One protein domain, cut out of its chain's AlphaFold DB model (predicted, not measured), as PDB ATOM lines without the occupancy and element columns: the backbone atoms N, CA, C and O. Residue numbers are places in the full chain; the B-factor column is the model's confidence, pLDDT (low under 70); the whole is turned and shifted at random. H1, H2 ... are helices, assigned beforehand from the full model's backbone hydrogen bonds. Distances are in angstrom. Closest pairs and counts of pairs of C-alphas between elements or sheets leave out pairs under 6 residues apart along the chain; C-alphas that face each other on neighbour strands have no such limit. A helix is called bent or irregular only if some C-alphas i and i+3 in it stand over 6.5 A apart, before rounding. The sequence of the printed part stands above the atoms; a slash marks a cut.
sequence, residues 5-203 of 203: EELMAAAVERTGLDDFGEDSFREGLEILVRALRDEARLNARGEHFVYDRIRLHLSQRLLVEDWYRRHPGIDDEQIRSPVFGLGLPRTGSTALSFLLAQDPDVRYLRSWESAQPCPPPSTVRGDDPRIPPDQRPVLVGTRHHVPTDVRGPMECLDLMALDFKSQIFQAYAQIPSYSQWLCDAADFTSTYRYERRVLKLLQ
ATOM      1  N   GLU A   5     147.253 164.411 165.126       97.94
ATOM      2  CA  GLU A   5     146.889 163.021 164.866       97.94
ATOM      3  C   GLU A   5     145.623 162.926 164.014       97.94
ATOM      4  O   GLU A   5     145.590 162.144 163.068       97.94
ATOM      5  N   GLU A   6     144.608 163.749 164.289       97.94
ATOM      6  CA  GLU A   6     143.385 163.811 163.480       97.94
ATOM      7  C   GLU A   6     143.680 164.280 162.048       97.94
ATOM      8  O   GLU A   6     143.146 163.727 161.086       97.94
ATOM      9  N   LEU A   7     144.554 165.278 161.884       98.25
ATOM     10  CA  LEU A   7     144.983 165.778 160.575       98.25
ATOM     11  C   LEU A   7     145.752 164.718 159.779       98.25
ATOM     12  O   LEU A   7     145.491 164.534 158.588       98.25
ATOM     13  N   MET A   8     146.675 164.011 160.435       98.56
ATOM     14  CA  MET A   8     147.435 162.920 159.828       98.56
ATOM     15  C   MET A   8     146.523 161.748 159.463       98.56
ATOM     16  O   MET A   8     146.548 161.307 158.318       98.56
ATOM     17  N   ALA A   9     145.655 161.303 160.375       98.38
ATOM     18  CA  ALA A   9     144.691 160.234 160.115       98.38
ATOM     19  C   ALA A   9     143.766 160.575 158.937       98.38
ATOM     20  O   ALA A   9     143.546 159.745 158.060       98.38
ATOM     21  N   ALA A  10     143.297 161.821 158.849       98.12
ATOM     22  CA  ALA A  10     142.459 162.277 157.745       98.12
ATOM     23  C   ALA A  10     143.210 162.375 156.401       98.12
ATOM     24  O   ALA A  10     142.572 162.406 155.341       98.12
ATOM     25  N   ALA A  11     144.542 162.485 156.423       98.38
ATOM     26  CA  ALA A  11     145.377 162.388 155.230       98.38
ATOM     27  C   ALA A  11     145.568 160.927 154.804       98.38
ATOM     28  O   ALA A  11     145.431 160.655 153.612       98.38
ATOM     29  N   VAL A  12     145.791 160.020 155.766       98.62
ATOM     30  CA  VAL A  12     145.876 158.563 155.554       98.62
ATOM     31  C   VAL A  12     144.576 158.015 154.979       98.62
ATOM     32  O   VAL A  12     144.595 157.329 153.965       98.62
ATOM     33  N   GLU A  13     143.429 158.367 155.563       98.38
ATOM     34  CA  GLU A  13     142.112 157.947 155.072       98.38
ATOM     35  C   GLU A  13     141.889 158.374 153.615       98.38
ATOM     36  O   GLU A  13     141.341 157.623 152.810       98.38
ATOM     37  N   ARG A  14     142.347 159.579 153.254       97.12
ATOM     38  CA  ARG A  14     142.155 160.122 151.907       97.12
ATOM     39  C   ARG A  14     143.032 159.444 150.854       97.12
ATOM     40  O   ARG A  14     142.613 159.355 149.703       97.12
ATOM     41  N   THR A  15     144.251 159.048 151.204       98.12
ATOM     42  CA  THR A  15     145.218 158.486 150.246       98.12
ATOM     43  C   THR A  15     145.292 156.963 150.284       98.12
ATOM     44  O   THR A  15     145.725 156.364 149.303       98.12
ATOM     45  N   GLY A  16     144.895 156.337 151.394       98.50
ATOM     46  CA  GLY A  16     145.153 154.926 151.680       98.50
ATOM     47  C   GLY A  16     146.623 154.619 152.001       98.50
ATOM     48  O   GLY A  16     147.021 153.461 151.911       98.50
ATOM     49  N   LEU A  17     147.428 155.636 152.329       98.62
ATOM     50  CA  LEU A  17     148.873 155.540 152.581       98.62
ATOM     51  C   LEU A  17     149.192 156.062 153.984       98.62
ATOM     52  O   LEU A  17     148.608 157.061 154.388       98.62
ATOM     53  N   ASP A  18     150.138 155.450 154.693       98.12
ATOM     54  CA  ASP A  18     150.499 155.798 156.078       98.12
ATOM     55  C   ASP A  18     151.993 156.096 156.303       98.12
ATOM     56  O   ASP A  18     152.378 156.506 157.399       98.12
ATOM     57  N   ASP A  19     152.821 155.970 155.265       98.31
ATOM     58  CA  ASP A  19     154.248 156.294 155.310       98.31
ATOM     59  C   ASP A  19     154.502 157.761 154.924       98.31
ATOM     60  O   ASP A  19     154.461 158.138 153.751       98.31
ATOM     61  N   PHE A  20     154.751 158.603 155.931       98.31
ATOM     62  CA  PHE A  20     155.093 160.020 155.759       98.31
ATOM     63  C   PHE A  20     156.599 160.259 155.544       98.31
ATOM     64  O   PHE A  20     157.020 161.420 155.463       98.31
ATOM     65  N   GLY A  21     157.414 159.203 155.466       97.12
ATOM     66  CA  GLY A  21     158.864 159.305 155.367       97.12
ATOM     67  C   GLY A  21     159.488 159.802 156.671       97.12
ATOM     68  O   GLY A  21     159.058 159.445 157.765       97.12
ATOM     69  N   GLU A  22     160.524 160.637 156.568       95.38
ATOM     70  CA  GLU A  22     161.192 161.205 157.745       95.38
ATOM     71  C   GLU A  22     160.252 162.105 158.568       95.38
ATOM     72  O   GLU A  22     159.414 162.823 158.023       95.38
ATOM     73  N   ASP A  23     160.455 162.151 159.885       96.50
ATOM     74  CA  ASP A  23     159.632 162.932 160.821       96.50
ATOM     75  C   ASP A  23     159.938 164.447 160.827       96.50
ATOM     76  O   ASP A  23     159.397 165.186 161.650       96.50
ATOM     77  N   SER A  24     160.766 164.948 159.900       96.88
ATOM     78  CA  SER A  24     161.214 166.356 159.848       96.88
ATOM     79  C   SER A  24     160.085 167.395 159.830       96.88
ATOM     80  O   SER A  24     160.281 168.535 160.250       96.88
ATOM     81  N   PHE A  25     158.907 166.993 159.359       98.38
ATOM     82  CA  PHE A  25     157.727 167.837 159.213       98.38
ATOM     83  C   PHE A  25     156.923 168.004 160.512       98.38
ATOM     84  O   PHE A  25     156.133 168.943 160.633       98.38
ATOM     85  N   ARG A  26     157.085 167.086 161.478       98.25
ATOM     86  CA  ARG A  26     156.210 166.996 162.658       98.25
ATOM     87  C   ARG A  26     156.312 168.216 163.558       98.25
ATOM     88  O   ARG A  26     155.284 168.759 163.942       98.25
ATOM     89  N   GLU A  27     157.528 168.684 163.832       98.50
ATOM     90  CA  GLU A  27     157.756 169.858 164.683       98.50
ATOM     91  C   GLU A  27     157.015 171.090 164.137       98.50
ATOM     92  O   GLU A  27     156.245 171.733 164.853       98.50
ATOM     93  N   GLY A  28     157.191 171.384 162.844       98.56
ATOM     94  CA  GLY A  28     156.529 172.515 162.198       98.56
ATOM     95  C   GLY A  28     155.009 172.387 162.207       98.56
ATOM     96  O   GLY A  28     154.310 173.366 162.468       98.56
ATOM     97  N   LEU A  29     154.490 171.175 161.985       98.69
ATOM     98  CA  LEU A  29     153.058 170.887 162.038       98.69
ATOM     99  C   LEU A  29     152.484 171.094 163.448       98.69
ATOM    100  O   LEU A  29     151.450 171.742 163.597       98.69
ATOM    101  N   GLU A  30     153.151 170.586 164.481       98.69
ATOM    102  CA  GLU A  30     152.730 170.728 165.879       98.69
ATOM    103  C   GLU A  30     152.702 172.192 166.326       98.69
ATOM    104  O   GLU A  30     151.732 172.636 166.954       98.69
ATOM    105  N   ILE A  31     153.735 172.963 165.977       98.69
ATOM    106  CA  ILE A  31     153.814 174.394 166.288       98.69
ATOM    107  C   ILE A  31     152.734 175.164 165.525       98.69
ATOM    108  O   ILE A  31     152.051 176.003 166.117       98.69
ATOM    109  N   LEU A  32     152.528 174.856 164.240       98.69
ATOM    110  CA  LEU A  32     151.488 175.476 163.425       98.69
ATOM    111  C   LEU A  32     150.091 175.207 163.995       98.69
ATOM    112  O   LEU A  32     149.322 176.145 164.190       98.69
ATOM    113  N   VAL A  33     149.752 173.950 164.294       98.44
ATOM    114  CA  VAL A  33     148.435 173.574 164.836       98.44
ATOM    115  C   VAL A  33     148.192 174.234 166.192       98.44
ATOM    116  O   VAL A  33     147.100 174.754 166.435       98.44
ATOM    117  N   ARG A  34     149.215 174.287 167.056       98.50
ATOM    118  CA  ARG A  34     149.154 175.012 168.332       98.50
ATOM    119  C   ARG A  34     148.865 176.497 168.115       98.50
ATOM    120  O   ARG A  34     147.928 177.019 168.711       98.50
ATOM    121  N   ALA A  35     149.603 177.156 167.225       98.38
ATOM    122  CA  ALA A  35     149.398 178.568 166.907       98.38
ATOM    123  C   ALA A  35     147.992 178.832 166.330       98.38
ATOM    124  O   ALA A  35     147.271 179.740 166.748       98.38
ATOM    125  N   LEU A  36     147.534 177.990 165.407       98.06
ATOM    126  CA  LEU A  36     146.201 178.123 164.819       98.06
ATOM    127  C   LEU A  36     145.077 177.961 165.851       98.06
ATOM    128  O   LEU A  36     144.044 178.621 165.747       98.06
ATOM    129  N   ARG A  37     145.272 177.090 166.842       97.19
ATOM    130  CA  ARG A  37     144.315 176.868 167.928       97.19
ATOM    131  C   ARG A  37     144.318 178.011 168.945       97.19
ATOM    132  O   ARG A  37     143.246 178.454 169.346       97.19
ATOM    133  N   ASP A  38     145.499 178.467 169.355       97.56
ATOM    134  CA  ASP A  38     145.653 179.283 170.565       97.56
ATOM    135  C   ASP A  38     145.666 180.798 170.272       97.56
ATOM    136  O   ASP A  38     145.270 181.595 171.123       97.56
ATOM    137  N   GLU A  39     146.068 181.218 169.065       97.50
ATOM    138  CA  GLU A  39     146.293 182.641 168.745       97.50
ATOM    139  C   GLU A  39     145.637 183.136 167.444       97.50
ATOM    140  O   GLU A  39     145.350 184.332 167.346       97.50
ATOM    141  N   ALA A  40     145.310 182.263 166.481       96.50
ATOM    142  CA  ALA A  40     144.848 182.696 165.153       96.50
ATOM    143  C   ALA A  40     143.432 183.284 165.075       96.50
ATOM    144  O   ALA A  40     143.107 183.934 164.079       96.50
ATOM    145  N   ARG A  41     142.587 183.073 166.095       95.31
ATOM    146  CA  ARG A  41     141.210 183.618 166.182       95.31
ATOM    147  C   ARG A  41     140.378 183.370 164.911       95.31
ATOM    148  O   ARG A  41     139.651 184.251 164.446       95.31
ATOM    149  N   LEU A  42     140.501 182.175 164.334       95.38
ATOM    150  CA  LEU A  42     139.786 181.806 163.117       95.38
ATOM    151  C   LEU A  42     138.282 181.684 163.383       95.38
ATOM    152  O   LEU A  42     137.850 181.153 164.402       95.38
ATOM    153  N   ASN A  43     137.476 182.151 162.432       95.06
ATOM    154  CA  ASN A  43     136.068 181.772 162.361       95.06
ATOM    155  C   ASN A  43     135.925 180.400 161.676       95.06
ATOM    156  O   ASN A  43     136.877 179.904 161.076       95.06
ATOM    157  N   ALA A  44     134.719 179.826 161.688       95.19
ATOM    158  CA  ALA A  44     134.462 178.499 161.115       95.19
ATOM    159  C   ALA A  44     134.910 178.356 159.643       95.19
ATOM    160  O   ALA A  44     135.420 177.312 159.244       95.19
ATOM    161  N   ARG A  45     134.772 179.414 158.830       95.50
ATOM    162  CA  ARG A  45     135.222 179.404 157.428       95.50
ATOM    163  C   ARG A  45     136.748 179.393 157.319       95.50
ATOM    164  O   ARG A  45     137.285 178.682 156.476       95.50
ATOM    165  N   GLY A  46     137.430 180.193 158.136       94.62
ATOM    166  CA  GLY A  46     138.893 180.230 158.193       94.62
ATOM    167  C   GLY A  46     139.474 178.915 158.707       94.62
ATOM    168  O   GLY A  46     140.429 178.406 158.132       94.62
ATOM    169  N   GLU A  47     138.852 178.330 159.730       94.94
ATOM    170  CA  GLU A  47     139.230 177.020 160.260       94.94
ATOM    171  C   GLU A  47     139.110 175.932 159.191       94.94
ATOM    172  O   GLU A  47     140.079 175.217 158.950       94.94
ATOM    173  N   HIS A  48     137.979 175.867 158.482       95.19
ATOM    174  CA  HIS A  48     137.797 174.921 157.380       95.19
ATOM    175  C   HIS A  48     138.837 175.118 156.264       95.19
ATOM    176  O   HIS A  48     139.458 174.155 155.823       95.19
ATOM    177  N   PHE A  49     139.091 176.368 155.859       95.06
ATOM    178  CA  PHE A  49     140.079 176.679 154.824       95.06
ATOM    179  C   PHE A  49     141.495 176.212 155.196       95.06
ATOM    180  O   PHE A  49     142.176 175.594 154.378       95.06
ATOM    181  N   VAL A  50     141.951 176.499 156.420       95.62
ATOM    182  CA  VAL A  50     143.295 176.105 156.868       95.62
ATOM    183  C   VAL A  50     143.386 174.593 157.070       95.62
ATOM    184  O   VAL A  50     144.383 173.988 156.675       95.62
ATOM    185  N   TYR A  51     142.341 173.973 157.621       95.88
ATOM    186  CA  TYR A  51     142.260 172.524 157.794       95.88
ATOM    187  C   TYR A  51     142.423 171.782 156.458       95.88
ATOM    188  O   TYR A  51     143.252 170.876 156.348       95.88
ATOM    189  N   ASP A  52     141.713 172.217 155.415       95.69
ATOM    190  CA  ASP A  52     141.814 171.618 154.083       95.69
ATOM    191  C   ASP A  52     143.213 171.778 153.474       95.69
ATOM    192  O   ASP A  52     143.719 170.853 152.831       95.69
ATOM    193  N   ARG A  53     143.876 172.920 153.713       96.50
ATOM    194  CA  ARG A  53     145.257 173.161 153.266       96.50
ATOM    195  C   ARG A  53     146.254 172.247 153.969       96.50
ATOM    196  O   ARG A  53     147.054 171.605 153.294       96.50
ATOM    197  N   ILE A  54     146.182 172.123 155.294       98.00
ATOM    198  CA  ILE A  54     147.076 171.228 156.049       98.00
ATOM    199  C   ILE A  54     146.892 169.780 155.591       98.00
ATOM    200  O   ILE A  54     147.875 169.097 155.298       98.00
ATOM    201  N   ARG A  55     145.641 169.326 155.444       97.75
ATOM    202  CA  ARG A  55     145.356 167.992 154.905       97.75
ATOM    203  C   ARG A  55     145.935 167.818 153.513       97.75
ATOM    204  O   ARG A  55     146.514 166.770 153.242       97.75
ATOM    205  N   LEU A  56     145.762 168.798 152.617       96.88
ATOM    206  CA  LEU A  56     146.358 168.789 151.275       96.88
ATOM    207  C   LEU A  56     147.859 168.520 151.336       96.88
ATOM    208  O   LEU A  56     148.292 167.538 150.742       96.88
ATOM    209  N   HIS A  57     148.615 169.306 152.101       98.31
ATOM    210  CA  HIS A  57     150.064 169.127 152.217       98.31
ATOM    211  C   HIS A  57     150.444 167.756 152.798       98.31
ATOM    212  O   HIS A  57     151.310 167.087 152.241       98.31
ATOM    213  N   LEU A  58     149.741 167.277 153.833       98.62
ATOM    214  CA  LEU A  58     149.967 165.937 154.393       98.62
ATOM    215  C   LEU A  58     149.733 164.821 153.369       98.62
ATOM    216  O   LEU A  58     150.554 163.915 153.247       98.62
ATOM    217  N   SER A  59     148.646 164.882 152.597       98.56
ATOM    218  CA  SER A  59     148.405 163.871 151.561       98.56
ATOM    219  C   SER A  59     149.394 163.964 150.410       98.56
ATOM    220  O   SER A  59     149.770 162.928 149.879       98.56
ATOM    221  N   GLN A  60     149.827 165.165 150.017       98.25
ATOM    222  CA  GLN A  60     150.867 165.287 148.995       98.25
ATOM    223  C   GLN A  60     152.192 164.697 149.487       98.25
ATOM    224  O   GLN A  60     152.829 163.983 148.722       98.25
ATOM    225  N   ARG A  61     152.557 164.887 150.764       98.44
ATOM    226  CA  ARG A  61     153.724 164.221 151.370       98.44
ATOM    227  C   ARG A  61     153.617 162.693 151.272       98.44
ATOM    228  O   ARG A  61     154.521 162.063 150.738       98.44
ATOM    229  N   LEU A  62     152.486 162.111 151.684       98.75
ATOM    230  CA  LEU A  62     152.225 160.664 151.562       98.75
ATOM    231  C   LEU A  62     152.366 160.159 150.118       98.75
ATOM    232  O   LEU A  62     152.964 159.117 149.868       98.75
ATOM    233  N   LEU A  63     151.812 160.898 149.154       98.44
ATOM    234  CA  LEU A  63     151.891 160.527 147.743       98.44
ATOM    235  C   LEU A  63     153.331 160.594 147.220       98.44
ATOM    236  O   LEU A  63     153.737 159.705 146.474       98.44
ATOM    237  N   VAL A  64     154.105 161.612 147.609       98.44
ATOM    238  CA  VAL A  64     155.522 161.741 147.235       98.44
ATOM    239  C   VAL A  64     156.316 160.542 147.751       98.44
ATOM    240  O   VAL A  64     157.014 159.907 146.959       98.44
ATOM    241  N   GLU A  65     156.172 160.181 149.028       98.50
ATOM    242  CA  GLU A  65     156.881 159.024 149.593       98.50
ATOM    243  C   GLU A  65     156.485 157.712 148.913       98.50
ATOM    244  O   GLU A  65     157.346 156.910 148.549       98.50
ATOM    245  N   ASP A  66     155.197 157.517 148.633       98.56
ATOM    246  CA  ASP A  66     154.733 156.340 147.902       98.56
ATOM    247  C   ASP A  66     155.304 156.265 146.474       98.56
ATOM    248  O   ASP A  66     155.659 155.180 145.999       98.56
ATOM    249  N   TRP A  67     155.454 157.401 145.787       98.19
ATOM    250  CA  TRP A  67     156.121 157.444 144.484       98.19
ATOM    251  C   TRP A  67     157.594 157.059 144.577       98.19
ATOM    252  O   TRP A  67     158.025 156.208 143.800       98.19
ATOM    253  N   TYR A  68     158.336 157.607 145.538       98.06
ATOM    254  CA  TYR A  68     159.739 157.251 145.766       98.06
ATOM    255  C   TYR A  68     159.918 155.772 146.118       98.06
ATOM    256  O   TYR A  68     160.805 155.105 145.586       98.06
ATOM    257  N   ARG A  69     159.029 155.225 146.950       98.00
ATOM    258  CA  ARG A  69     159.026 153.807 147.324       98.00
ATOM    259  C   ARG A  69     158.789 152.890 146.123       98.00
ATOM    260  O   ARG A  69     159.416 151.838 146.016       98.00
ATOM    261  N   ARG A  70     157.872 153.260 145.223       97.69
ATOM    262  CA  ARG A  70     157.549 152.476 144.015       97.69
ATOM    263  C   ARG A  70     158.548 152.678 142.875       97.69
ATOM    264  O   ARG A  70     158.676 151.787 142.038       97.69
ATOM    265  N   HIS A  71     159.221 153.826 142.826       97.19
ATOM    266  CA  HIS A  71     160.090 154.248 141.725       97.19
ATOM    267  C   HIS A  71     161.414 154.820 142.259       97.19
ATOM    268  O   HIS A  71     161.671 156.015 142.118       97.19
ATOM    269  N   PRO A  72     162.295 153.987 142.843       96.44
ATOM    270  CA  PRO A  72     163.527 154.465 143.481       96.44
ATOM    271  C   PRO A  72     164.487 155.194 142.525       96.44
ATOM    272  O   PRO A  72     165.281 156.012 142.973       96.44
ATOM    273  N   GLY A  73     164.384 154.968 141.207       96.56
ATOM    274  CA  GLY A  73     165.191 155.670 140.198       96.56
ATOM    275  C   GLY A  73     164.978 157.190 140.149       96.56
ATOM    276  O   GLY A  73     165.818 157.894 139.602       96.56
ATOM    277  N   ILE A  74     163.913 157.726 140.763       96.94
ATOM    278  CA  ILE A  74     163.727 159.182 140.907       96.94
ATOM    279  C   ILE A  74     164.899 159.808 141.686       96.94
ATOM    280  O   ILE A  74     165.252 160.967 141.462       96.94
ATOM    281  N   ASP A  75     165.547 159.067 142.594       96.12
ATOM    282  CA  ASP A  75     166.711 159.583 143.318       96.12
ATOM    283  C   ASP A  75     167.929 159.834 142.412       96.12
ATOM    284  O   ASP A  75     168.770 160.671 142.761       96.12
ATOM    285  N   ASP A  76     167.991 159.218 141.230       96.81
ATOM    286  CA  ASP A  76     169.077 159.414 140.264       96.81
ATOM    287  C   ASP A  76     168.917 160.701 139.433       96.81
ATOM    288  O   ASP A  76     169.894 161.192 138.854       96.81
ATOM    289  N   GLU A  77     167.718 161.292 139.418       96.12
ATOM    290  CA  GLU A  77     167.434 162.529 138.689       96.12
ATOM    291  C   GLU A  77     168.288 163.707 139.183       96.12
ATOM    292  O   GLU A  77     168.610 163.859 140.373       96.12
ATOM    293  N   GLN A  78     168.685 164.570 138.243       95.00
ATOM    294  CA  GLN A  78     169.627 165.661 138.490       95.00
ATOM    295  C   GLN A  78     169.015 167.034 138.212       95.00
ATOM    296  O   GLN A  78     168.773 167.423 137.069       95.00
ATOM    297  N   ILE A  79     168.939 167.844 139.267       94.12
ATOM    298  CA  ILE A  79     168.705 169.287 139.166       94.12
ATOM    299  C   ILE A  79     170.047 169.978 138.906       94.12
ATOM    300  O   ILE A  79     170.880 170.097 139.807       94.12
ATOM    301  N   ARG A  80     170.276 170.395 137.658       93.06
ATOM    302  CA  ARG A  80     171.514 171.051 137.216       93.06
ATOM    303  C   ARG A  80     171.314 172.560 137.142       93.06
ATOM    304  O   ARG A  80     170.371 173.014 136.510       93.06
ATOM    305  N   SER A  81     172.220 173.312 137.763       91.56
ATOM    306  CA  SER A  81     172.274 174.781 137.695       91.56
ATOM    307  C   SER A  81     170.922 175.495 137.922       91.56
ATOM    308  O   SER A  81     170.528 176.309 137.087       91.56
ATOM    309  N   PRO A  82     170.189 175.205 139.018       94.12
ATOM    310  CA  PRO A  82     168.913 175.862 139.287       94.12
ATOM    311  C   PRO A  82     169.096 177.364 139.541       94.12
ATOM    312  O   PRO A  82     170.041 177.784 140.213       94.12
ATOM    313  N   VAL A  83     168.154 178.166 139.044       94.06
ATOM    314  CA  VAL A  83     168.070 179.604 139.323       94.06
ATOM    315  C   VAL A  83     166.992 179.832 140.377       94.06
ATOM    316  O   VAL A  83     165.835 179.477 140.171       94.06
ATOM    317  N   PHE A  84     167.367 180.454 141.495       94.69
ATOM    318  CA  PHE A  84     166.443 180.800 142.572       94.69
ATOM    319  C   PHE A  84     166.193 182.308 142.603       94.69
ATOM    320  O   PHE A  84     167.129 183.102 142.701       94.69
ATOM    321  N   GLY A  85     164.920 182.700 142.544       93.06
ATOM    322  CA  GLY A  85     164.491 184.073 142.792       93.06
ATOM    323  C   GLY A  85     164.184 184.271 144.273       93.06
ATOM    324  O   GLY A  85     163.273 183.639 144.796       93.06
ATOM    325  N   LEU A  86     164.926 185.157 144.939       93.88
ATOM    326  CA  LEU A  86     164.726 185.507 146.346       93.88
ATOM    327  C   LEU A  86     164.514 187.015 146.475       93.88
ATOM    328  O   LEU A  86     165.131 187.805 145.761       93.88
ATOM    329  N   GLY A  87     163.657 187.424 147.403       90.56
ATOM    330  CA  GLY A  87     163.399 188.833 147.657       90.56
ATOM    331  C   GLY A  87     162.200 189.049 148.564       90.56
ATOM    332  O   GLY A  87     161.542 188.110 149.001       90.56
ATOM    333  N   LEU A  88     161.913 190.319 148.840       91.81
ATOM    334  CA  LEU A  88     160.715 190.699 149.580       91.81
ATOM    335  C   LEU A  88     159.462 190.504 148.714       91.81
ATOM    336  O   LEU A  88     159.529 190.671 147.487       91.81
ATOM    337  N   PRO A  89     158.294 190.225 149.324       88.62
ATOM    338  CA  PRO A  89     157.038 190.233 148.590       88.62
ATOM    339  C   PRO A  89     156.799 191.614 147.965       88.62
ATOM    340  O   PRO A  89     157.205 192.642 148.502       88.62
ATOM    341  N   ARG A  90     156.075 191.642 146.838       88.56
ATOM    342  CA  ARG A  90     155.678 192.876 146.120       88.56
ATOM    343  C   ARG A  90     156.830 193.647 145.448       88.56
ATOM    344  O   ARG A  90     156.703 194.840 145.210       88.56
ATOM    345  N   THR A  91     157.901 192.957 145.057       91.88
ATOM    346  CA  THR A  91     159.068 193.525 144.339       91.88
ATOM    347  C   THR A  91     159.075 193.259 142.827       91.88
ATOM    348  O   THR A  91     160.044 193.568 142.145       91.88
ATOM    349  N   GLY A  92     157.992 192.694 142.279       90.00
ATOM    350  CA  GLY A  92     157.896 192.351 140.854       90.00
ATOM    351  C   GLY A  92     158.396 190.945 140.495       90.00
ATOM    352  O   GLY A  92     158.486 190.629 139.311       90.00
ATOM    353  N   SER A  93     158.654 190.083 141.486       91.75
ATOM    354  CA  SER A  93     159.088 188.689 141.287       91.75
ATOM    355  C   SER A  93     158.172 187.889 140.353       91.75
ATOM    356  O   SER A  93     158.672 187.167 139.501       91.75
ATOM    357  N   THR A  94     156.847 188.066 140.435       91.31
ATOM    358  CA  THR A  94     155.897 187.402 139.524       91.31
ATOM    359  C   THR A  94     156.071 187.841 138.069       91.31
ATOM    360  O   THR A  94     156.002 187.022 137.166       91.31
ATOM    361  N   ALA A  95     156.312 189.130 137.812       91.56
ATOM    362  CA  ALA A  95     156.552 189.586 136.443       91.56
ATOM    363  C   ALA A  95     157.862 188.995 135.903       91.56
ATOM    364  O   ALA A  95     157.901 188.507 134.776       91.56
ATOM    365  N   LEU A  96     158.910 188.976 136.732       92.94
ATOM    366  CA  LEU A  96     160.192 188.372 136.381       92.94
ATOM    367  C   LEU A  96     160.073 186.862 136.117       92.94
ATOM    368  O   LEU A  96     160.628 186.386 135.132       92.94
ATOM    369  N   SER A  97     159.335 186.112 136.940       94.19
ATOM    370  CA  SER A  97     159.173 184.666 136.740       94.19
ATOM    371  C   SER A  97     158.446 184.348 135.435       94.19
ATOM    372  O   SER A  97     158.871 183.451 134.713       94.19
ATOM    373  N   PHE A  98     157.411 185.114 135.080       93.88
ATOM    374  CA  PHE A  98     156.716 184.964 133.797       93.88
ATOM    375  C   PHE A  98     157.588 185.335 132.592       93.88
ATOM    376  O   PHE A  98     157.447 184.708 131.542       93.88
ATOM    377  N   LEU A  99     158.490 186.316 132.733       94.12
ATOM    378  CA  LEU A  99     159.471 186.658 131.697       94.12
ATOM    379  C   LEU A  99     160.488 185.530 131.492       94.12
ATOM    380  O   LEU A  99     160.727 185.136 130.356       94.12
ATOM    381  N   LEU A 100     161.045 184.980 132.576       94.19
ATOM    382  CA  LEU A 100     161.967 183.839 132.508       94.19
ATOM    383  C   LEU A 100     161.287 182.590 131.928       94.19
ATOM    384  O   LEU A 100     161.895 181.861 131.156       94.19
ATOM    385  N   ALA A 101     160.006 182.385 132.243       93.94
ATOM    386  CA  ALA A 101     159.193 181.285 131.725       93.94
ATOM    387  C   ALA A 101     158.903 181.359 130.211       93.94
ATOM    388  O   ALA A 101     158.312 180.423 129.676       93.94
ATOM    389  N   GLN A 102     159.270 182.452 129.523       94.19
ATOM    390  CA  GLN A 102     159.177 182.533 128.058       94.19
ATOM    391  C   GLN A 102     160.321 181.803 127.344       94.19
ATOM    392  O   GLN A 102     160.209 181.547 126.146       94.19
ATOM    393  N   ASP A 103     161.414 181.493 128.043       95.25
ATOM    394  CA  ASP A 103     162.517 180.723 127.476       95.25
ATOM    395  C   ASP A 103     162.120 179.233 127.388       95.25
ATOM    396  O   ASP A 103     161.840 178.620 128.425       95.25
ATOM    397  N   PRO A 104     162.062 178.630 126.182       93.12
ATOM    398  CA  PRO A 104     161.659 177.233 126.014       93.12
ATOM    399  C   PRO A 104     162.632 176.233 126.650       93.12
ATOM    400  O   PRO A 104     162.232 175.097 126.911       93.12
ATOM    401  N   ASP A 105     163.875 176.641 126.922       91.81
ATOM    402  CA  ASP A 105     164.887 175.801 127.561       91.81
ATOM    403  C   ASP A 105     164.825 175.882 129.100       91.81
ATOM    404  O   ASP A 105     165.517 175.137 129.802       91.81
ATOM    405  N   VAL A 106     163.968 176.752 129.657       90.69
ATOM    406  CA  VAL A 106     163.771 176.902 131.102       90.69
ATOM    407  C   VAL A 106     162.568 176.095 131.574       90.69
ATOM    408  O   VAL A 106     161.414 176.369 131.245       90.69
ATOM    409  N   ARG A 107     162.830 175.141 132.470       92.69
ATOM    410  CA  ARG A 107     161.783 174.528 133.288       92.69
ATOM    411  C   ARG A 107     161.536 175.361 134.542       92.69
ATOM    412  O   ARG A 107     162.468 175.726 135.252       92.69
ATOM    413  N   TYR A 108     160.268 175.600 134.845       94.50
ATOM    414  CA  TYR A 108     159.812 176.287 136.049       94.50
ATOM    415  C   TYR A 108     158.740 175.458 136.758       94.50
ATOM    416  O   TYR A 108     158.068 174.637 136.135       94.50
ATOM    417  N   LEU A 109     158.581 175.688 138.061       94.94
ATOM    418  CA  LEU A 109     157.527 175.066 138.856       94.94
ATOM    419  C   LEU A 109     156.173 175.649 138.446       94.94
ATOM    420  O   LEU A 109     155.947 176.850 138.606       94.94
ATOM    421  N   ARG A 110     155.274 174.826 137.904       93.12
ATOM    422  CA  ARG A 110     153.941 175.286 137.485       93.12
ATOM    423  C   ARG A 110     152.993 175.402 138.672       93.12
ATOM    424  O   ARG A 110     153.141 174.704 139.673       93.12
ATOM    425  N   SER A 111     151.966 176.241 138.548       89.38
ATOM    426  CA  SER A 111     151.011 176.471 139.645       89.38
ATOM    427  C   SER A 111     150.325 175.205 140.165       89.38
ATOM    428  O   SER A 111     150.239 175.002 141.376       89.38
ATOM    429  N   TRP A 112     149.910 174.311 139.267       89.94
ATOM    430  CA  TRP A 112     149.276 173.052 139.648       89.94
ATOM    431  C   TRP A 112     150.287 172.022 140.179       89.94
ATOM    432  O   TRP A 112     149.927 171.231 141.048       89.94
ATOM    433  N   GLU A 113     151.544 172.062 139.718       94.38
ATOM    434  CA  GLU A 113     152.632 171.196 140.207       94.38
ATOM    435  C   GLU A 113     153.015 171.560 141.646       94.38
ATOM    436  O   GLU A 113     153.199 170.669 142.470       94.38
ATOM    437  N   SER A 114     153.086 172.861 141.964       92.50
ATOM    438  CA  SER A 114     153.418 173.352 143.310       92.50
ATOM    439  C   SER A 114     152.393 172.888 144.351       92.50
ATOM    440  O   SER A 114     152.753 172.384 145.412       92.50
ATOM    441  N   ALA A 115     151.101 172.989 144.024       87.81
ATOM    442  CA  ALA A 115     150.032 172.600 144.941       87.81
ATOM    443  C   ALA A 115     149.852 171.075 145.058       87.81
ATOM    444  O   ALA A 115     149.467 170.579 146.119       87.81
ATOM    445  N   GLN A 116     150.047 170.340 143.959       94.25
ATOM    446  CA  GLN A 116     149.806 168.899 143.871       94.25
ATOM    447  C   GLN A 116     150.857 168.240 142.966       94.25
ATOM    448  O   GLN A 116     150.582 168.023 141.784       94.25
ATOM    449  N   PRO A 117     152.053 167.899 143.478       95.19
ATOM    450  CA  PRO A 117     153.129 167.329 142.662       95.19
ATOM    451  C   PRO A 117     152.816 165.923 142.134       95.19
ATOM    452  O   PRO A 117     153.330 165.523 141.089       95.19
ATOM    453  N   CYS A 118     151.937 165.178 142.808       95.00
ATOM    454  CA  CYS A 118     151.563 163.821 142.421       95.00
ATOM    455  C   CYS A 118     150.215 163.775 141.676       95.00
ATOM    456  O   CYS A 118     149.282 164.478 142.067       95.00
ATOM    457  N   PRO A 119     150.070 162.902 140.658       93.19
ATOM    458  CA  PRO A 119     151.108 162.042 140.065       93.19
ATOM    459  C   PRO A 119     152.176 162.852 139.296       93.19
ATOM    460  O   PRO A 119     151.868 163.941 138.828       93.19
ATOM    461  N   PRO A 120     153.419 162.380 139.123       92.75
ATOM    462  CA  PRO A 120     154.414 163.095 138.323       92.75
ATOM    463  C   PRO A 120     153.893 163.412 136.914       92.75
ATOM    464  O   PRO A 120     153.306 162.522 136.289       92.75
ATOM    465  N   PRO A 121     154.099 164.631 136.381       89.44
ATOM    466  CA  PRO A 121     153.605 165.025 135.057       89.44
ATOM    467  C   PRO A 121     154.000 164.053 133.938       89.44
ATOM    468  O   PRO A 121     153.193 163.741 133.068       89.44
ATOM    469  N   SER A 122     155.222 163.514 134.002       89.12
ATOM    470  CA  SER A 122     155.778 162.544 133.048       89.12
ATOM    471  C   SER A 122     155.019 161.209 132.998       89.12
ATOM    472  O   SER A 122     155.156 160.452 132.038       89.12
ATOM    473  N   THR A 123     154.184 160.920 134.000       91.12
ATOM    474  CA  THR A 123     153.390 159.682 134.089       91.12
ATOM    475  C   THR A 123     151.961 159.839 133.570       91.12
ATOM    476  O   THR A 123     151.258 158.841 133.387       91.12
ATOM    477  N   VAL A 124     151.521 161.072 133.310       90.25
ATOM    478  CA  VAL A 124     150.162 161.364 132.855       90.25
ATOM    479  C   VAL A 124     150.090 161.301 131.329       90.25
ATOM    480  O   VAL A 124     150.942 161.831 130.622       90.25
ATOM    481  N   ARG A 125     149.057 160.635 130.798       88.38
ATOM    482  CA  ARG A 125     148.774 160.577 129.356       88.38
ATOM    483  C   ARG A 125     147.574 161.462 129.033       88.38
ATOM    484  O   ARG A 125     146.497 161.227 129.572       88.38
ATOM    485  N   GLY A 126     147.741 162.399 128.101       87.69
ATOM    486  CA  GLY A 126     146.691 163.347 127.718       87.69
ATOM    487  C   GLY A 126     146.667 164.578 128.623       87.69
ATOM    488  O   GLY A 126     147.721 165.028 129.072       87.69
ATOM    489  N   ASP A 127     145.477 165.126 128.862       85.56
ATOM    490  CA  ASP A 127     145.303 166.286 129.736       85.56
ATOM    491  C   ASP A 127     145.550 165.920 131.203       85.56
ATOM    492  O   ASP A 127     145.087 164.889 131.696       85.56
ATOM    493  N   ASP A 128     146.276 166.785 131.911       88.94
ATOM    494  CA  ASP A 128     146.560 166.570 133.324       88.94
ATOM    495  C   ASP A 128     145.289 166.757 134.167       88.94
ATOM    496  O   ASP A 128     144.681 167.828 134.105       88.94
ATOM    497  N   PRO A 129     144.884 165.773 134.996       85.75
ATOM    498  CA  PRO A 129     143.649 165.860 135.774       85.75
ATOM    499  C   PRO A 129     143.658 166.995 136.809       85.75
ATOM    500  O   PRO A 129     142.600 167.377 137.308       85.75
ATOM    501  N   ARG A 130     144.834 167.547 137.142       87.25
ATOM    502  CA  ARG A 130     144.976 168.704 138.038       87.25
ATOM    503  C   ARG A 130     144.755 170.036 137.330       87.25
ATOM    504  O   ARG A 130     144.631 171.053 138.009       87.25
ATOM    505  N   ILE A 131     144.705 170.047 135.997       85.75
ATOM    506  CA  ILE A 131     144.413 171.222 135.176       85.75
ATOM    507  C   ILE A 131     142.958 171.104 134.704       85.75
ATOM    508  O   ILE A 131     142.676 170.344 133.779       85.75
ATOM    509  N   PRO A 132     141.998 171.832 135.296       71.50
ATOM    510  CA  PRO A 132     140.616 171.715 134.859       71.50
ATOM    511  C   PRO A 132     140.435 172.330 133.462       71.50
ATOM    512  O   PRO A 132     141.052 173.359 133.171       71.50
ATOM    513  N   PRO A 133     139.556 171.756 132.622       64.88
ATOM    514  CA  PRO A 133     139.418 172.132 131.213       64.88
ATOM    515  C   PRO A 133     138.992 173.595 130.983       64.88
ATOM    516  O   PRO A 133     139.353 174.175 129.964       64.88
ATOM    517  N   ASP A 134     138.295 174.215 131.946       65.25
ATOM    518  CA  ASP A 134     137.651 175.531 131.784       65.25
ATOM    519  C   ASP A 134     138.216 176.642 132.692       65.25
ATOM    520  O   ASP A 134     137.529 177.629 132.984       65.25
ATOM    521  N   GLN A 135     139.450 176.522 133.197       62.75
ATOM    522  CA  GLN A 135     139.954 177.529 134.135       62.75
ATOM    523  C   GLN A 135     140.240 178.882 133.471       62.75
ATOM    524  O   GLN A 135     141.272 179.118 132.848       62.75
ATOM    525  N   ARG A 136     139.338 179.829 133.741       55.19
ATOM    526  CA  ARG A 136     139.684 181.247 133.840       55.19
ATOM    527  C   ARG A 136     140.530 181.441 135.104       55.19
ATOM    528  O   ARG A 136     140.196 180.843 136.129       55.19
ATOM    529  N   PRO A 137     141.581 182.276 135.078       56.25
ATOM    530  CA  PRO A 137     142.366 182.554 136.274       56.25
ATOM    531  C   PRO A 137     141.448 183.039 137.402       56.25
ATOM    532  O   PRO A 137     140.690 184.000 137.235       56.25
ATOM    533  N   VAL A 138     141.498 182.362 138.553       52.97
ATOM    534  CA  VAL A 138     140.773 182.788 139.756       52.97
ATOM    535  C   VAL A 138     141.486 184.018 140.310       52.97
ATOM    536  O   VAL A 138     142.424 183.932 141.100       52.97
ATOM    537  N   LEU A 139     141.055 185.190 139.856       54.34
ATOM    538  CA  LEU A 139     141.524 186.471 140.364       54.34
ATOM    539  C   LEU A 139     140.910 186.712 141.746       54.34
ATOM    540  O   LEU A 139     139.746 187.081 141.880       54.34
ATOM    541  N   VAL A 140     141.705 186.506 142.796       48.91
ATOM    542  CA  VAL A 140     141.343 186.945 144.147       48.91
ATOM    543  C   VAL A 140     141.663 188.438 144.282       48.91
ATOM    544  O   VAL A 140     142.827 188.847 144.250       48.91
ATOM    545  N   GLY A 141     140.622 189.255 144.443       57.12
ATOM    546  CA  GLY A 141     140.729 190.714 144.564       57.12
ATOM    547  C   GLY A 141     140.950 191.431 143.225       57.12
ATOM    548  O   GLY A 141     140.638 190.909 142.163       57.12
ATOM    549  N   THR A 142     141.506 192.643 143.262       54.41
ATOM    550  CA  THR A 142     141.674 193.535 142.091       54.41
ATOM    551  C   THR A 142     142.987 193.313 141.318       54.41
ATOM    552  O   THR A 142     143.518 194.225 140.683       54.41
ATOM    553  N   ARG A 143     143.552 192.099 141.367       61.91
ATOM    554  CA  ARG A 143     144.911 191.770 140.883       61.91
ATOM    555  C   ARG A 143     145.049 191.641 139.357       61.91
ATOM    556  O   ARG A 143     145.910 190.912 138.886       61.91
ATOM    557  N   HIS A 144     144.273 192.386 138.574       67.06
ATOM    558  CA  HIS A 144     144.361 192.358 137.106       67.06
ATOM    559  C   HIS A 144     145.729 192.810 136.551       67.06
ATOM    560  O   HIS A 144     146.012 192.591 135.381       67.06
ATOM    561  N   HIS A 145     146.569 193.445 137.375       71.62
ATOM    562  CA  HIS A 145     147.909 193.912 137.004       71.62
ATOM    563  C   HIS A 145     149.022 192.867 137.206       71.62
ATOM    564  O   HIS A 145     150.181 193.166 136.932       71.62
ATOM    565  N   VAL A 146     148.710 191.679 137.737       76.81
ATOM    566  CA  VAL A 146     149.688 190.601 137.949       76.81
ATOM    567  C   VAL A 146     149.405 189.484 136.944       76.81
ATOM    568  O   VAL A 146     148.250 189.066 136.857       76.81
ATOM    569  N   PRO A 147     150.410 188.984 136.195       80.94
ATOM    570  CA  PRO A 147     150.223 187.837 135.314       80.94
ATOM    571  C   PRO A 147     149.694 186.618 136.075       80.94
ATOM    572  O   PRO A 147     150.157 186.311 137.175       80.94
ATOM    573  N   THR A 148     148.728 185.920 135.483       80.81
ATOM    574  CA  THR A 148     148.150 184.689 136.030       80.81
ATOM    575  C   THR A 148     147.903 183.699 134.904       80.81
ATOM    576  O   THR A 148     147.208 184.030 133.944       80.81
ATOM    577  N   ASP A 149     148.417 182.486 135.051       83.94
ATOM    578  CA  ASP A 149     148.180 181.365 134.147       83.94
ATOM    579  C   ASP A 149     148.238 180.079 134.977       83.94
ATOM    580  O   ASP A 149     149.139 179.908 135.798       83.94
ATOM    581  N   VAL A 150     147.284 179.174 134.765       81.94
ATOM    582  CA  VAL A 150     147.260 177.845 135.394       81.94
ATOM    583  C   VAL A 150     148.530 177.072 135.048       81.94
ATOM    584  O   VAL A 150     149.098 176.380 135.889       81.94
ATOM    585  N   ARG A 151     149.026 177.224 133.821       86.88
ATOM    586  CA  ARG A 151     150.277 176.617 133.362       86.88
ATOM    587  C   ARG A 151     151.498 177.491 133.642       86.88
ATOM    588  O   ARG A 151     152.605 177.059 133.344       86.88
ATOM    589  N   GLY A 152     151.303 178.675 134.221       90.38
ATOM    590  CA  GLY A 152     152.362 179.626 134.527       90.38
ATOM    591  C   GLY A 152     153.195 179.256 135.757       90.38
ATOM    592  O   GLY A 152     152.849 178.326 136.499       90.38
ATOM    593  N   PRO A 153     154.299 179.990 135.976       93.75
ATOM    594  CA  PRO A 153     155.209 179.766 137.090       93.75
ATOM    595  C   PRO A 153     154.572 180.097 138.444       93.75
ATOM    596  O   PRO A 153     153.781 181.035 138.566       93.75
ATOM    597  N   MET A 154     154.972 179.353 139.472       92.81
ATOM    598  CA  MET A 154     154.507 179.483 140.851       92.81
ATOM    599  C   MET A 154     155.672 179.415 141.840       92.81
ATOM    600  O   MET A 154     156.714 178.825 141.564       92.81
ATOM    601  N   GLU A 155     155.485 180.044 142.998       94.19
ATOM    602  CA  GLU A 155     156.442 180.019 144.103       94.19
ATOM    603  C   GLU A 155     156.513 178.619 144.740       94.19
ATOM    604  O   GLU A 155     155.544 177.854 144.722       94.19
ATOM    605  N   CYS A 156     157.655 178.286 145.342       96.00
ATOM    606  CA  CYS A 156     157.891 176.987 145.977       96.00
ATOM    607  C   CYS A 156     157.272 176.839 147.376       96.00
ATOM    608  O   CYS A 156     157.440 175.807 148.022       96.00
ATOM    609  N   LEU A 157     156.540 177.847 147.856       96.69
ATOM    610  CA  LEU A 157     156.019 177.882 149.222       96.69
ATOM    611  C   LEU A 157     155.096 176.694 149.558       96.69
ATOM    612  O   LEU A 157     155.101 176.245 150.707       96.69
ATOM    613  N   ASP A 158     154.344 176.163 148.586       96.75
ATOM    614  CA  ASP A 158     153.536 174.947 148.761       96.75
ATOM    615  C   ASP A 158     154.403 173.674 148.852       96.75
ATOM    616  O   ASP A 158     154.069 172.769 149.618       96.75
ATOM    617  N   LEU A 159     155.546 173.615 148.155       97.88
ATOM    618  CA  LEU A 159     156.509 172.512 148.296       97.88
ATOM    619  C   LEU A 159     157.175 172.538 149.673       97.88
ATOM    620  O   LEU A 159     157.277 171.509 150.337       97.88
ATOM    621  N   MET A 160     157.564 173.724 150.144       98.25
ATOM    622  CA  MET A 160     158.103 173.909 151.495       98.25
ATOM    623  C   MET A 160     157.075 173.532 152.576       98.25
ATOM    624  O   MET A 160     157.429 173.030 153.643       98.25
ATOM    625  N   ALA A 161     155.783 173.735 152.300       98.25
ATOM    626  CA  ALA A 161     154.702 173.377 153.212       98.25
ATOM    627  C   ALA A 161     154.546 171.859 153.414       98.25
ATOM    628  O   ALA A 161     153.962 171.454 154.417       98.25
ATOM    629  N   LEU A 162     155.125 171.019 152.546       98.38
ATOM    630  CA  LEU A 162     155.193 169.565 152.752       98.38
ATOM    631  C   LEU A 162     156.105 169.170 153.927       98.38
ATOM    632  O   LEU A 162     156.003 168.052 154.430       98.38
ATOM    633  N   ASP A 163     156.971 170.080 154.381       98.56
ATOM    634  CA  ASP A 163     157.808 169.943 155.582       98.56
ATOM    635  C   ASP A 163     157.343 170.870 156.727       98.56
ATOM    636  O   ASP A 163     158.032 171.028 157.728       98.56
ATOM    637  N   PHE A 164     156.182 171.523 156.571       98.62
ATOM    638  CA  PHE A 164     155.577 172.460 157.533       98.62
ATOM    639  C   PHE A 164     156.484 173.604 158.022       98.62
ATOM    640  O   PHE A 164     156.256 174.193 159.082       98.62
ATOM    641  N   LYS A 165     157.459 173.997 157.199       98.62
ATOM    642  CA  LYS A 165     158.365 175.137 157.405       98.62
ATOM    643  C   LYS A 165     158.236 176.094 156.224       98.62
ATOM    644  O   LYS A 165     159.057 176.101 155.313       98.62
ATOM    645  N   SER A 166     157.147 176.861 156.192       97.94
ATOM    646  CA  SER A 166     156.819 177.717 155.048       97.94
ATOM    647  C   SER A 166     156.138 179.009 155.477       97.94
ATOM    648  O   SER A 166     155.224 179.020 156.304       97.94
ATOM    649  N   GLN A 167     156.530 180.111 154.844       95.81
ATOM    650  CA  GLN A 167     155.897 181.415 155.017       95.81
ATOM    651  C   GLN A 167     154.452 181.428 154.493       95.81
ATOM    652  O   GLN A 167     153.690 182.331 154.837       95.81
ATOM    653  N   ILE A 168     154.026 180.419 153.715       95.62
ATOM    654  CA  ILE A 168     152.654 180.345 153.191       95.62
ATOM    655  C   ILE A 168     151.601 180.394 154.300       95.62
ATOM    656  O   ILE A 168     150.552 181.012 154.136       95.62
ATOM    657  N   PHE A 169     151.895 179.812 155.465       97.12
ATOM    658  CA  PHE A 169     150.953 179.775 156.581       97.12
ATOM    659  C   PHE A 169     150.729 181.159 157.203       97.12
ATOM    660  O   PHE A 169     149.627 181.451 157.669       97.12
ATOM    661  N   GLN A 170     151.724 182.050 157.130       95.44
ATOM    662  CA  GLN A 170     151.599 183.447 157.567       95.44
ATOM    663  C   GLN A 170     150.616 184.229 156.688       95.44
ATOM    664  O   GLN A 170     150.006 185.195 157.142       95.44
ATOM    665  N   ALA A 171     150.424 183.805 155.434       91.81
ATOM    666  CA  ALA A 171     149.427 184.391 154.544       91.81
ATOM    667  C   ALA A 171     147.993 183.932 154.866       91.81
ATOM    668  O   ALA A 171     147.039 184.556 154.399       91.81
ATOM    669  N   TYR A 172     147.823 182.854 155.640       93.19
ATOM    670  CA  TYR A 172     146.512 182.276 155.948       93.19
ATOM    671  C   TYR A 172     145.934 182.749 157.280       93.19
ATOM    672  O   TYR A 172     144.714 182.873 157.401       93.19
ATOM    673  N   ALA A 173     146.778 182.982 158.283       95.56
ATOM    674  CA  ALA A 173     146.333 183.210 159.651       95.56
ATOM    675  C   ALA A 173     147.299 184.097 160.446       95.56
ATOM    676  O   ALA A 173     148.483 184.201 160.136       95.56
ATOM    677  N   GLN A 174     146.795 184.701 161.525       96.81
ATOM    678  CA  GLN A 174     147.621 185.418 162.493       96.81
ATOM    679  C   GLN A 174     148.267 184.422 163.468       96.81
ATOM    680  O   GLN A 174     147.685 184.083 164.490       96.81
ATOM    681  N   ILE A 175     149.476 183.961 163.151       98.00
ATOM    682  CA  ILE A 175     150.201 182.929 163.913       98.00
ATOM    683  C   ILE A 175     151.588 183.429 164.365       98.00
ATOM    684  O   ILE A 175     152.614 182.976 163.842       98.00
ATOM    685  N   PRO A 176     151.659 184.435 165.261       98.25
ATOM    686  CA  PRO A 176     152.924 185.037 165.684       98.25
ATOM    687  C   PRO A 176     153.924 184.037 166.282       98.25
ATOM    688  O   PRO A 176     155.108 184.151 165.978       98.25
ATOM    689  N   SER A 177     153.483 183.034 167.045       98.56
ATOM    690  CA  SER A 177     154.378 182.034 167.645       98.56
ATOM    691  C   SER A 177     155.025 181.138 166.580       98.56
ATOM    692  O   SER A 177     156.234 180.916 166.614       98.56
ATOM    693  N   TYR A 178     154.250 180.682 165.585       98.75
ATOM    694  CA  TYR A 178     154.795 179.946 164.433       98.75
ATOM    695  C   TYR A 178     155.745 180.824 163.615       98.75
ATOM    696  O   TYR A 178     156.816 180.384 163.215       98.75
ATOM    697  N   SER A 179     155.361 182.083 163.390       98.31
ATOM    698  CA  SER A 179     156.152 183.036 162.608       98.31
ATOM    699  C   SER A 179     157.509 183.310 163.242       98.31
ATOM    700  O   SER A 179     158.513 183.331 162.539       98.31
ATOM    701  N   GLN A 180     157.537 183.489 164.562       98.38
ATOM    702  CA  GLN A 180     158.771 183.695 165.302       98.38
ATOM    703  C   GLN A 180     159.665 182.455 165.243       98.38
ATOM    704  O   GLN A 180     160.834 182.568 164.893       98.38
ATOM    705  N   TRP A 181     159.115 181.268 165.515       98.69
ATOM    706  CA  TRP A 181     159.873 180.020 165.408       98.69
ATOM    707  C   TRP A 181     160.458 179.819 164.003       98.69
ATOM    708  O   TRP A 181     161.637 179.491 163.871       98.69
ATOM    709  N   LEU A 182     159.664 180.080 162.959       98.44
ATOM    710  CA  LEU A 182     160.094 179.942 161.569       98.44
ATOM    711  C   LEU A 182     161.296 180.844 161.243       98.44
ATOM    712  O   LEU A 182     162.175 180.435 160.491       98.44
ATOM    713  N   CYS A 183     161.335 182.062 161.786       97.12
ATOM    714  CA  CYS A 183     162.420 183.015 161.546       97.12
ATOM    715  C   CYS A 183     163.648 182.776 162.432       97.12
ATOM    716  O   CYS A 183     164.773 182.912 161.953       97.12
ATOM    717  N   ASP A 184     163.435 182.442 163.703       98.00
ATOM    718  CA  ASP A 184     164.488 182.499 164.719       98.00
ATOM    719  C   ASP A 184     165.115 181.127 165.012       98.00
ATOM    720  O   ASP A 184     166.236 181.067 165.519       98.00
ATOM    721  N   ALA A 185     164.406 180.026 164.731       98.00
ATOM    722  CA  ALA A 185     164.787 178.692 165.204       98.00
ATOM    723  C   ALA A 185     164.685 177.571 164.158       98.00
ATOM    724  O   ALA A 185     165.419 176.588 164.268       98.00
ATOM    725  N   ALA A 186     163.795 177.672 163.169       97.94
ATOM    726  CA  ALA A 186     163.563 176.582 162.227       97.94
ATOM    727  C   ALA A 186     164.792 176.291 161.344       97.94
ATOM    728  O   ALA A 186     165.300 177.161 160.636       97.94
ATOM    729  N   ASP A 187     165.226 175.028 161.322       97.00
ATOM    730  CA  ASP A 187     166.218 174.541 160.359       97.00
ATOM    731  C   ASP A 187     165.540 174.177 159.027       97.00
ATOM    732  O   ASP A 187     164.785 173.203 158.945       97.00
ATOM    733  N   PHE A 188     165.837 174.942 157.975       98.00
ATOM    734  CA  PHE A 188     165.322 174.727 156.618       98.00
ATOM    735  C   PHE A 188     166.073 173.642 155.831       98.00
ATOM    736  O   PHE A 188     165.712 173.354 154.688       98.00
ATOM    737  N   THR A 189     167.103 173.011 156.402       98.38
ATOM    738  CA  THR A 189     167.873 171.958 155.725       98.38
ATOM    739  C   THR A 189     166.975 170.802 155.285       98.38
ATOM    740  O   THR A 189     167.081 170.349 154.143       98.38
ATOM    741  N   SER A 190     166.068 170.335 156.153       98.06
ATOM    742  CA  SER A 190     165.093 169.292 155.797       98.06
ATOM    743  C   SER A 190     164.146 169.761 154.696       98.06
ATOM    744  O   SER A 190     163.902 169.031 153.739       98.06
ATOM    745  N   THR A 191     163.700 171.012 154.769       98.44
ATOM    746  CA  THR A 191     162.733 171.602 153.844       98.44
ATOM    747  C   THR A 191     163.293 171.704 152.435       98.44
ATOM    748  O   THR A 191     162.671 171.211 151.501       98.44
ATOM    749  N   TYR A 192     164.504 172.245 152.270       98.12
ATOM    750  CA  TYR A 192     165.150 172.330 150.956       98.12
ATOM    751  C   TYR A 192     165.569 170.957 150.412       98.12
ATOM    752  O   TYR A 192     165.558 170.741 149.198       98.12
ATOM    753  N   ARG A 193     165.917 169.995 151.281       97.88
ATOM    754  CA  ARG A 193     166.138 168.600 150.855       97.88
ATOM    755  C   ARG A 193     164.847 167.977 150.329       97.88
ATOM    756  O   ARG A 193     164.885 167.323 149.288       97.88
ATOM    757  N   TYR A 194     163.729 168.210 151.011       98.25
ATOM    758  CA  TYR A 194     162.421 167.715 150.602       98.25
ATOM    759  C   TYR A 194     161.935 168.388 149.315       98.25
ATOM    760  O   TYR A 194     161.530 167.707 148.378       98.25
ATOM    761  N   GLU A 195     162.080 169.710 149.206       97.88
ATOM    762  CA  GLU A 195     161.796 170.459 147.981       97.88
ATOM    763  C   GLU A 195     162.598 169.893 146.805       97.88
ATOM    764  O   GLU A 195     162.031 169.587 145.760       97.88
ATOM    765  N   ARG A 196     163.903 169.643 146.986       97.75
ATOM    766  CA  ARG A 196     164.734 169.009 145.954       97.75
ATOM    767  C   ARG A 196     164.227 167.617 145.564       97.75
ATOM    768  O   ARG A 196     164.287 167.294 144.379       97.75
ATOM    769  N   ARG A 197     163.752 166.799 146.512       97.44
ATOM    770  CA  ARG A 197     163.119 165.498 146.211       97.44
ATOM    771  C   ARG A 197     161.884 165.696 145.332       97.44
ATOM    772  O   ARG A 197     161.773 165.091 144.274       97.44
ATOM    773  N   VAL A 198     161.000 166.620 145.689       98.00
ATOM    774  CA  VAL A 198     159.811 166.887 144.869       98.00
ATOM    775  C   VAL A 198     160.176 167.445 143.490       98.00
ATOM    776  O   VAL A 198     159.574 167.054 142.497       98.00
ATOM    777  N   LEU A 199     161.205 168.286 143.377       97.19
ATOM    778  CA  LEU A 199     161.670 168.769 142.074       97.19
ATOM    779  C   LEU A 199     162.217 167.643 141.189       97.19
ATOM    780  O   LEU A 199     161.937 167.651 139.995       97.19
ATOM    781  N   LYS A 200     162.944 166.668 141.755       97.19
ATOM    782  CA  LYS A 200     163.369 165.456 141.031       97.19
ATOM    783  C   LYS A 200     162.173 164.629 140.569       97.19
ATOM    784  O   LYS A 200     162.126 164.234 139.415       97.19
ATOM    785  N   LEU A 201     161.193 164.423 141.451       97.19
ATOM    786  CA  LEU A 201     159.939 163.735 141.133       97.19
ATOM    787  C   LEU A 201     159.207 164.393 139.956       97.19
ATOM    788  O   LEU A 201     158.558 163.704 139.177       97.19
ATOM    789  N   LEU A 202     159.283 165.719 139.847       95.50
ATOM    790  CA  LEU A 202     158.637 166.453 138.772       95.50
ATOM    791  C   LEU A 202     159.385 166.355 137.435       95.50
ATOM    792  O   LEU A 202     158.737 166.643 136.432       95.50
ATOM    793  N   GLN A 203     160.678 165.993 137.382       88.94
ATOM    794  CA  GLN A 203     161.442 165.937 136.120       88.94
ATOM    795  C   GLN A 203     160.796 164.987 135.098       88.94
ATOM    796  O   GLN A 203     160.631 165.480 133.955       88.94
TER     797      GLN A 203
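What this domain is: This is residues 5 to 203 of the 203 residues of the protein "Sulfotransferase family protein" of Mycolicibacterium novocastrense (UniProt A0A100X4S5). A rounded body of crossed helices is gathered round one short helix, H7, which sits in the middle with H2, H3, H6, H8 and H10 packed on it. H1 packs on the long helix H3, H9 packs on H2, H4 packs on H10, and on another side the domain is looser, where H5 lies apart from the other helices amid long loops and residues 86 to 91 stick out. The printed part has 199 residues with ten named helices, H1 to H10 in order along the chain, and no named strand; the class is all helix. The whole is compact, with a radius of gyration of the C-alphas of 17.1 A and spans of 47 by 44 by 35 A.

How they stand to each other: The longest helix is H3, residues 44 to 70. H1, residues 5 to 15, touches residues 51 to 63 of H3 at a steep tilt of 58 degrees, the same way; the closest C-alphas are those of Ala 11 and Ser 59, 5.0 A apart. The hub is H7, residues 157 to 163, which touches five helices. It touches residues 57 to 61 of H3, with the closest C-alphas those of His 57 and Leu 162, 5.2 A apart, at a steep tilt of 69.6 degrees, only just short of about perpendicular. H10, residues 189 to 202, touches H7 at a steep tilt of 66 degrees, opposite ways; the closest C-alphas are those of Asp 163 and Thr 191, 5.5 A apart. H10 and H3 only just touch, with 3 pairs of C-alphas within 8 A, the closest being Val 64 and Val 198, 7.1 A. H4, residues 72 to 76, touches H10, with the C-alphas of Ile 74 and Leu 201 closest at 5.9 A. H2, residues 23 to 38, touches H7 with its residues 24 to 28, the C-alphas of Phe 25 and Asp 163 being closest at 4.2 A. H2 and H3 are near each other, with 12 pairs of C-alphas within 10 A. H9, residues 176 to 184, touches H2 at a shallow tilt of 34.6 degrees, only just short of steep, opposite ways, with the C-alphas of Leu 32 and Tyr 178 closest at 5.7 A. H8, residues 167 to 171, touches H7, with Leu 157 and Ile 168 closest at 5.8 A between C-alphas. H6, residues 111 to 115, touches H7, with Ser 114 and Asp 158 closest at 5.7 A between C-alphas. H5, residues 93 to 100, touches no helix. Every O i to N i+4 pair is within hydrogen-bond range in H3, H5, H6, H9 and H10; the counts are 6 of 7 in H1, 10 of 12 in H2, 0 of 1 in H4, 1 of 3 in H7 and 0 of 1 in H8. For O i to N i+3 the counts are 2 of 2 in H4, 3 of 4 in H7 and 2 of 2 in H8.

Where its parts are: H3 is 38.8 A from first to last C-alpha, beginning at C-alpha 44, (134.462, 178.499, 161.115). H2 is 23.6 A long and only just irregular, with C-alphas 24 and 27 6.9 A apart. H10 is 20.1 A long and ends at C-alpha 202, (158.637, 166.453, 138.772). H1 is 15.4 A long, from C-alpha 5 at (146.889, 163.021, 164.866). H9 measures 11.9 A, H5 10.4 A and H7 10.3 A.

The domain as a whole: The two C-alphas farthest apart are those of Asp 38 and Pro 104, 47.4 A. The printed part has no cut and ends at residue 203, the chain's last. The links from H4 to H5, 16 residues, and from H6 to H7, 41 residues, are long. The mean pLDDT of the printed part is 92.7, and residues 133 to 144 are under 70.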